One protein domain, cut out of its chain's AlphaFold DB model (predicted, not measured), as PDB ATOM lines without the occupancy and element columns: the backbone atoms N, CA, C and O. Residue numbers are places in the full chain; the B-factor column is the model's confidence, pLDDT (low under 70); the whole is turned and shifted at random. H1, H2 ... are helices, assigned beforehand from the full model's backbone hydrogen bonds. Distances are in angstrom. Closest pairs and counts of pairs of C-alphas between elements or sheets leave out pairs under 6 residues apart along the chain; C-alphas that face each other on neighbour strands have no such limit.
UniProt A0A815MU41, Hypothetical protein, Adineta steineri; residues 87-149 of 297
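This is residues 87 to 149 of the 297 residues of the protein "Hypothetical protein" of Adineta steineri (UniProt A0A815MU41). A loose zigzag of helices: residues 87 to 96 of H1 stick out as an arm, H2 and H3 make a corner, and H4 and H5 fold back as a hairpin. The printed part has 63 residues with five named helices, H1 to H5 in chain order, and no named strand: all helix. It is loose, with a radius of gyration of the C-alphas of 13.9 A, and spans 42 by 30 by 16 A.

H1, residues 87 to 97, begins at C-alpha 87 (17.180, -0.633, 29.900) and measures 15.6 A. H2 is residues 103 to 111, H3 113 to 120, and H4 122 to 133, 16.7 A. H5, residues 135 to 142, ends at C-alpha 142 (-15.996, 12.076, 38.753).

H1 is apart from H2, H3, H4 and H5. H2 and H3 only just touch, with 3 pairs of C-alphas within 8 A, only at the corner; the closest C-alphas, Ile 109 and Ala 116, are 5.3 A apart. H3 and H4 are close but not clearly touching, about perpendicular at 73 degrees. H4 touches H5 with residues 127 to 131 alone, closest at the C-alphas of Phe 131 and Ala 138, 5.1 A, a shallow tilt of 25 degrees, opposite ways. In H1 to H5 every O i to N i+4 pair is within hydrogen-bond range.

The farthest C-alphas, Gln 87 and Ala 146, are 42.6 A apart. The printed part has no cut, and its four links are tight. pLDDT is under 70 at residues 90, 94 to 98 and 146 to 149.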
ATOM      1  N   GLN A  87      17.183  -2.095  29.999       76.44
ATOM      2  CA  GLN A  87      17.180  -0.633  29.900       76.44
ATOM      3  C   GLN A  87      16.348  -0.122  28.718       76.44
ATOM      4  O   GLN A  87      15.731   0.938  28.835       76.44
ATOM      5  N   GLN A  88      16.311  -0.861  27.607       79.56
ATOM      6  CA  GLN A  88      15.448  -0.548  26.468       79.56
ATOM      7  C   GLN A  88      13.972  -0.736  26.820       79.56
ATOM      8  O   GLN A  88      13.200   0.198  26.624       79.56
ATOM      9  N   VAL A  89      13.602  -1.852  27.462       73.25
ATOM     10  CA  VAL A  89      12.211  -2.096  27.887       73.25
ATOM     11  C   VAL A  89      11.728  -1.025  28.868       73.25
ATOM     12  O   VAL A  89      10.626  -0.510  28.716       73.25
ATOM     13  N   ILE A  90      12.558  -0.606  29.834       69.88
ATOM     14  CA  ILE A  90      12.183   0.471  30.768       69.88
ATOM     15  C   ILE A  90      12.013   1.814  30.040       69.88
ATOM     16  O   ILE A  90      11.103   2.575  30.373       69.88
ATOM     17  N   LYS A  91      12.856   2.119  29.042       75.06
ATOM     18  CA  LYS A  91      12.722   3.345  28.237       75.06
ATOM     19  C   LYS A  91      11.460   3.334  27.373       75.06
ATOM     20  O   LYS A  91      10.764   4.345  27.334       75.06
ATOM     21  N   GLU A  92      11.136   2.212  26.739       72.19
ATOM     22  CA  GLU A  92       9.917   2.060  25.934       72.19
ATOM     23  C   GLU A  92       8.648   2.079  26.797       72.19
ATOM     24  O   GLU A  92       7.640   2.696  26.439       72.19
ATOM     25  N   GLU A  93       8.694   1.478  27.987       71.62
ATOM     26  CA  GLU A  93       7.567   1.480  28.922       71.62
ATOM     27  C   GLU A  93       7.321   2.877  29.523       71.62
ATOM     28  O   GLU A  93       6.175   3.288  29.722       71.62
ATOM     29  N   GLN A  94       8.379   3.659  29.765       64.06
ATOM     30  CA  GLN A  94       8.240   5.058  30.188       64.06
ATOM     31  C   GLN A  94       7.718   5.969  29.070       64.06
ATOM     32  O   GLN A  94       6.970   6.907  29.357       64.06
ATOM     33  N   GLN A  95       8.069   5.699  27.811       62.25
ATOM     34  CA  GLN A  95       7.561   6.459  26.666       62.25
ATOM     35  C   GLN A  95       6.097   6.135  26.349       62.25
ATOM     36  O   GLN A  95       5.335   7.033  25.997       62.25
ATOM     37  N   SER A  96       5.667   4.886  26.528       62.88
ATOM     38  CA  SER A  96       4.282   4.475  26.253       62.88
ATOM     39  C   SER A  96       3.289   4.967  27.313       62.88
ATOM     40  O   SER A  96       2.213   5.450  26.948       62.88
ATOM     41  N   LYS A  97       3.659   4.952  28.604       63.41
ATOM     42  CA  LYS A  97       2.794   5.431  29.708       63.41
ATOM     43  C   LYS A  97       2.458   6.923  29.629       63.41
ATOM     44  O   LYS A  97       1.384   7.330  30.064       63.41
ATOM     45  N   ASN A  98       3.343   7.721  29.033       65.75
ATOM     46  CA  ASN A  98       3.153   9.160  28.852       65.75
ATOM     47  C   ASN A  98       2.924   9.549  27.387       65.75
ATOM     48  O   ASN A  98       3.018  10.728  27.063       65.75
ATOM     49  N   SER A  99       2.615   8.598  26.496       70.81
ATOM     50  CA  SER A  99       2.419   8.907  25.069       70.81
ATOM     51  C   SER A  99       1.267   9.889  24.817       70.81
ATOM     52  O   SER A  99       1.283  10.627  23.837       70.81
ATOM     53  N   TRP A 100       0.302   9.947  25.739       76.44
ATOM     54  CA  TRP A 100      -0.804  10.900  25.711       76.44
ATOM     55  C   TRP A 100      -0.393  12.322  26.141       76.44
ATOM     56  O   TRP A 100      -1.050  13.283  25.742       76.44
ATOM     57  N   LEU A 101       0.714  12.485  26.882       80.75
ATOM     58  CA  LEU A 101       1.343  13.785  27.143       80.75
ATOM     59  C   LEU A 101       2.157  14.209  25.913       80.75
ATOM     60  O   LEU A 101       3.387  14.154  25.873       80.75
ATOM     61  N   THR A 102       1.451  14.611  24.863       85.19
ATOM     62  CA  THR A 102       2.096  15.160  23.671       85.19
ATOM     63  C   THR A 102       2.684  16.542  23.977       85.19
ATOM     64  O   THR A 102       2.178  17.285  24.819       85.19
ATOM     65  N   ASN A 103       3.748  16.930  23.264       84.69
ATOM     66  CA  ASN A 103       4.303  18.289  23.365       84.69
ATOM     67  C   ASN A 103       3.263  19.374  23.033       84.69
ATOM     68  O   ASN A 103       3.407  20.508  23.475       84.69
ATOM     69  N   ASP A 104       2.241  19.038  22.244       89.44
ATOM     70  CA  ASP A 104       1.160  19.959  21.904       89.44
ATOM     71  C   ASP A 104       0.216  20.175  23.094       89.44
ATOM     72  O   ASP A 104      -0.079  21.315  23.445       89.44
ATOM     73  N   LEU A 105      -0.142  19.098  23.806       86.31
ATOM     74  CA  LEU A 105      -0.901  19.187  25.054       86.31
ATOM     75  C   LEU A 105      -0.137  19.982  26.121       86.31
ATOM     76  O   LEU A 105      -0.719  20.836  26.780       86.31
ATOM     77  N   LEU A 106       1.174  19.753  26.263       90.31
ATOM     78  CA  LEU A 106       2.004  20.530  27.191       90.31
ATOM     79  C   LEU A 106       1.996  22.027  26.860       90.31
ATOM     80  O   LEU A 106       1.851  22.845  27.763       90.31
ATOM     81  N   LYS A 107       2.073  22.391  25.576       93.31
ATOM     82  CA  LYS A 107       1.959  23.795  25.151       93.31
ATOM     83  C   LYS A 107       0.574  24.379  25.413       93.31
ATOM     84  O   LYS A 107       0.483  25.550  25.763       93.31
ATOM     85  N   GLN A 108      -0.490  23.596  25.240       92.44
ATOM     86  CA  GLN A 108      -1.847  24.032  25.576       92.44
ATOM     87  C   GLN A 108      -1.997  24.272  27.081       92.44
ATOM     88  O   GLN A 108      -2.542  25.298  27.469       92.44
ATOM     89  N   ILE A 109      -1.447  23.386  27.917       91.62
ATOM     90  CA  ILE A 109      -1.435  23.554  29.378       91.62
ATOM     91  C   ILE A 109      -0.630  24.796  29.781       91.62
ATOM     92  O   ILE A 109      -1.051  25.534  30.662       91.62
ATOM     93  N   GLU A 110       0.516  25.054  29.147       91.56
ATOM     94  CA  GLU A 110       1.301  26.272  29.404       91.56
ATOM     95  C   GLU A 110       0.588  27.550  28.932       91.56
ATOM     96  O   GLU A 110       0.775  28.610  29.527       91.56
ATOM     97  N   GLY A 111      -0.203  27.463  27.859       95.38
ATOM     98  CA  GLY A 111      -0.949  28.589  27.296       95.38
ATOM     99  C   GLY A 111      -2.228  28.945  28.055       95.38
ATOM    100  O   GLY A 111      -2.723  30.061  27.897       95.38
ATOM    101  N   ASP A 112      -2.748  28.027  28.869       94.62
ATOM    102  CA  ASP A 112      -3.992  28.186  29.615       94.62
ATOM    103  C   ASP A 112      -3.755  28.005  31.124       94.62
ATOM    104  O   ASP A 112      -3.581  26.898  31.640       94.62
ATOM    105  N   GLU A 113      -3.761  29.125  31.851       91.81
ATOM    106  CA  GLU A 113      -3.512  29.157  33.296       91.81
ATOM    107  C   GLU A 113      -4.559  28.356  34.090       91.81
ATOM    108  O   GLU A 113      -4.225  27.760  35.120       91.81
ATOM    109  N   SER A 114      -5.807  28.291  33.609       87.06
ATOM    110  CA  SER A 114      -6.866  27.502  34.255       87.06
ATOM    111  C   SER A 114      -6.521  26.008  34.210       87.06
ATOM    112  O   SER A 114      -6.508  25.325  35.242       87.06
ATOM    113  N   LEU A 115      -6.089  25.523  33.045       86.81
ATOM    114  CA  LEU A 115      -5.639  24.150  32.833       86.81
ATOM    115  C   LEU A 115      -4.395  23.831  33.672       86.81
ATOM    116  O   LEU A 115      -4.334  22.783  34.320       86.81
ATOM    117  N   ALA A 116      -3.420  24.740  33.721       90.69
ATOM    118  CA  ALA A 116      -2.221  24.571  34.543       90.69
ATOM    119  C   ALA A 116      -2.552  24.421  36.042       90.69
ATOM    120  O   ALA A 116      -1.956  23.585  36.739       90.69
ATOM    121  N   LYS A 117      -3.540  25.175  36.547       90.44
ATOM    122  CA  LYS A 117      -4.050  25.026  37.923       90.44
ATOM    123  C   LYS A 117      -4.686  23.653  38.143       90.44
ATOM    124  O   LYS A 117      -4.433  23.032  39.177       90.44
ATOM    125  N   HIS A 118      -5.427  23.136  37.164       87.25
ATOM    126  CA  HIS A 118      -6.034  21.805  37.247       87.25
ATOM    127  C   HIS A 118      -4.967  20.703  37.305       87.25
ATOM    128  O   HIS A 118      -5.041  19.825  38.162       87.25
ATOM    129  N   PHE A 119      -3.909  20.792  36.494       90.38
ATOM    130  CA  PHE A 119      -2.775  19.855  36.560       90.38
ATOM    131  C   PHE A 119      -1.972  19.947  37.865       90.38
ATOM    132  O   PHE A 119      -1.335  18.974  38.273       90.38
ATOM    133  N   SER A 120      -2.031  21.088  38.551       90.00
ATOM    134  CA  SER A 120      -1.439  21.257  39.882       90.00
ATOM    135  C   SER A 120      -2.304  20.657  40.999       90.00
ATOM    136  O   SER A 120      -1.824  20.475  42.120       90.00
ATOM    137  N   ASN A 121      -3.569  20.327  40.717       90.69
ATOM    138  CA  ASN A 121      -4.486  19.752  41.693       90.69
ATOM    139  C   ASN A 121      -4.272  18.225  41.817       90.69
ATOM    140  O   ASN A 121      -4.475  17.487  40.846       90.69
ATOM    141  N   PRO A 122      -3.923  17.699  43.010       89.56
ATOM    142  CA  PRO A 122      -3.714  16.263  43.199       89.56
ATOM    143  C   PRO A 122      -4.972  15.423  42.924       89.56
ATOM    144  O   PRO A 122      -4.847  14.289  42.465       89.56
ATOM    145  N   TYR A 123      -6.176  15.971  43.143       88.81
ATOM    146  CA  TYR A 123      -7.431  15.266  42.854       88.81
ATOM    147  C   TYR A 123      -7.647  15.045  41.356       88.81
ATOM    148  O   TYR A 123      -8.135  13.989  40.955       88.81
ATOM    149  N   PHE A 124      -7.265  16.018  40.529       90.94
ATOM    150  CA  PHE A 124      -7.365  15.911  39.076       90.94
ATOM    151  C   PHE A 124      -6.391  14.857  38.534       90.94
ATOM    152  O   PHE A 124      -6.770  14.013  37.724       90.94
ATOM    153  N   MET A 125      -5.165  14.813  39.062       90.12
ATOM    154  CA  MET A 125      -4.190  13.779  38.700       90.12
ATOM    155  C   MET A 125      -4.637  12.371  39.121       90.12
ATOM    156  O   MET A 125      -4.432  11.411  38.373       90.12
ATOM    157  N   GLU A 126      -5.284  12.226  40.284       93.06
ATOM    158  CA  GLU A 126      -5.902  10.955  40.684       93.06
ATOM    159  C   GLU A 126      -7.025  10.557  39.718       93.06
ATOM    160  O   GLU A 126      -7.091   9.397  39.308       93.06
ATOM    161  N   ALA A 127      -7.866  11.513  39.308       90.94
ATOM    162  CA  ALA A 127      -8.937  11.273  38.348       90.94
ATOM    163  C   ALA A 127      -8.393  10.801  36.993       90.94
ATOM    164  O   ALA A 127      -8.882   9.801  36.471       90.94
ATOM    165  N   ILE A 128      -7.341  11.441  36.472       90.38
ATOM    166  CA  ILE A 128      -6.658  11.014  35.240       90.38
ATOM    167  C   ILE A 128      -6.119   9.587  35.381       90.38
ATOM    168  O   ILE A 128      -6.340   8.754  34.502       90.38
ATOM    169  N   ASN A 129      -5.437   9.277  36.486       91.00
ATOM    170  CA  ASN A 129      -4.878   7.943  36.709       91.00
ATOM    171  C   ASN A 129      -5.986   6.878  36.801       91.00
ATOM    172  O   ASN A 129      -5.884   5.802  36.209       91.00
ATOM    173  N   LEU A 130      -7.090   7.194  37.483       92.69
ATOM    174  CA  LEU A 130      -8.253   6.314  37.547       92.69
ATOM    175  C   LEU A 130      -8.895   6.137  36.164       92.69
ATOM    176  O   LEU A 130      -9.283   5.026  35.821       92.69
ATOM    177  N   PHE A 131      -8.962   7.197  35.354       91.25
ATOM    178  CA  PHE A 131      -9.512   7.155  33.998       91.25
ATOM    179  C   PHE A 131      -8.671   6.273  33.067       91.25
ATOM    180  O   PHE A 131      -9.226   5.520  32.272       91.25
ATOM    181  N   GLN A 132      -7.343   6.302  33.220       86.12
ATOM    182  CA  GLN A 132      -6.424   5.430  32.480       86.12
ATOM    183  C   GLN A 132      -6.590   3.954  32.852       86.12
ATOM    184  O   GLN A 132      -6.515   3.085  31.988       86.12
ATOM    185  N   GLN A 133      -6.793   3.657  34.137       92.75
ATOM    186  CA  GLN A 133      -6.909   2.276  34.607       92.75
ATOM    187  C   GLN A 133      -8.314   1.700  34.394       92.75
ATOM    188  O   GLN A 133      -8.458   0.524  34.062       92.75
ATOM    189  N   LYS A 134      -9.349   2.506  34.654       95.38
ATOM    190  CA  LYS A 134     -10.760   2.105  34.702       95.38
ATOM    191  C   LYS A 134     -11.678   3.281  34.318       95.38
ATOM    192  O   LYS A 134     -12.242   3.940  35.202       95.38
ATOM    193  N   PRO A 135     -11.893   3.526  33.017       90.69
ATOM    194  CA  PRO A 135     -12.653   4.688  32.550       90.69
ATOM    195  C   PRO A 135     -14.106   4.701  33.054       90.69
ATOM    196  O   PRO A 135     -14.618   5.754  33.424       90.69
ATOM    197  N   GLU A 136     -14.757   3.539  33.162       92.44
ATOM    198  CA  GLU A 136     -16.141   3.439  33.653       92.44
ATOM    199  C   GLU A 136     -16.279   3.833  35.134       92.44
ATOM    200  O   GLU A 136     -17.211   4.544  35.518       92.44
ATOM    201  N   GLU A 137     -15.336   3.400  35.979       94.56
ATOM    202  CA  GLU A 137     -15.328   3.736  37.409       94.56
ATOM    203  C   GLU A 137     -15.019   5.226  37.606       94.56
ATOM    204  O   GLU A 137     -15.650   5.886  38.434       94.56
ATOM    205  N   ALA A 138     -14.112   5.774  36.795       93.25
ATOM    206  CA  ALA A 138     -13.783   7.191  36.807       93.25
ATOM    207  C   ALA A 138     -14.954   8.075  36.370       93.25
ATOM    208  O   ALA A 138     -15.252   9.047  37.061       93.25
ATOM    209  N   LEU A 139     -15.678   7.715  35.308       88.94
ATOM    210  CA  LEU A 139     -16.890   8.436  34.898       88.94
ATOM    211  C   LEU A 139     -17.965   8.404  35.983       88.94
ATOM    212  O   LEU A 139     -18.608   9.415  36.241       88.94
ATOM    213  N   LYS A 140     -18.130   7.280  36.680       94.19
ATOM    214  CA  LYS A 140     -19.091   7.198  37.784       94.19
ATOM    215  C   LYS A 140     -18.661   8.022  39.004       94.19
ATOM    216  O   LYS A 140     -19.511   8.621  39.658       94.19
ATOM    217  N   LYS A 141     -17.361   8.036  39.323       92.69
ATOM    218  CA  LYS A 141     -16.801   8.736  40.493       92.69
ATOM    219  C   LYS A 141     -16.687  10.249  40.271       92.69
ATOM    220  O   LYS A 141     -16.952  11.007  41.196       92.69
ATOM    221  N   TYR A 142     -16.306  10.678  39.070       90.44
ATOM    222  CA  TYR A 142     -15.996  12.076  38.753       90.44
ATOM    223  C   TYR A 142     -16.991  12.732  37.791       90.44
ATOM    224  O   TYR A 142     -17.107  13.951  37.806       90.44
ATOM    225  N   GLY A 143     -17.769  11.971  37.017       83.88
ATOM    226  CA  GLY A 143     -18.747  12.526  36.070       83.88
ATOM    227  C   GLY A 143     -19.918  13.269  36.721       83.88
ATOM    228  O   GLY A 143     -20.624  14.003  36.040       83.88
ATOM    229  N   HIS A 144     -20.116  13.116  38.034       82.81
ATOM    230  CA  HIS A 144     -21.110  13.870  38.806       82.81
ATOM    231  C   HIS A 144     -20.520  15.037  39.610       82.81
ATOM    232  O   HIS A 144     -21.280  15.853  40.128       82.81
ATOM    233  N   ASN A 145     -19.191  15.150  39.710       73.75
ATOM    234  CA  ASN A 145     -18.545  16.253  40.417       73.75
ATOM    235  C   ASN A 145     -18.374  17.436  39.464       73.75
ATOM    236  O   ASN A 145     -17.290  17.672  38.937       73.75
ATOM    237  N   ALA A 146     -19.456  18.195  39.273       60.78
ATOM    238  CA  ALA A 146     -19.426  19.462  38.543       60.78
ATOM    239  C   ALA A 146     -18.425  20.464  39.157       60.78
ATOM    240  O   ALA A 146     -17.867  21.283  38.438       60.78
ATOM    241  N   GLU A 147     -18.116  20.345  40.454       59.59
ATOM    242  CA  GLU A 147     -17.076  21.145  41.121       59.59
ATOM    243  C   GLU A 147     -15.671  20.926  40.540       59.59
ATOM    244  O   GLU A 147     -14.850  21.838  40.574       59.59
ATOM    245  N   LEU A 148     -15.398  19.753  39.957       62.19
ATOM    246  CA  LEU A 148     -14.132  19.465  39.273       62.19
ATOM    247  C   LEU A 148     -14.094  20.042  37.844       62.19
ATOM    248  O   LEU A 148     -13.060  19.968  37.191       62.19
ATOM    249  N   ILE A 149     -15.226  20.570  37.362       57.84
ATOM    250  CA  ILE A 149     -15.436  21.103  36.009       57.84
ATOM    251  C   ILE A 149     -15.668  22.629  36.040       57.84
ATOM    252  O   ILE A 149     -15.532  23.277  35.009       57.84
TER     253      ILE A 149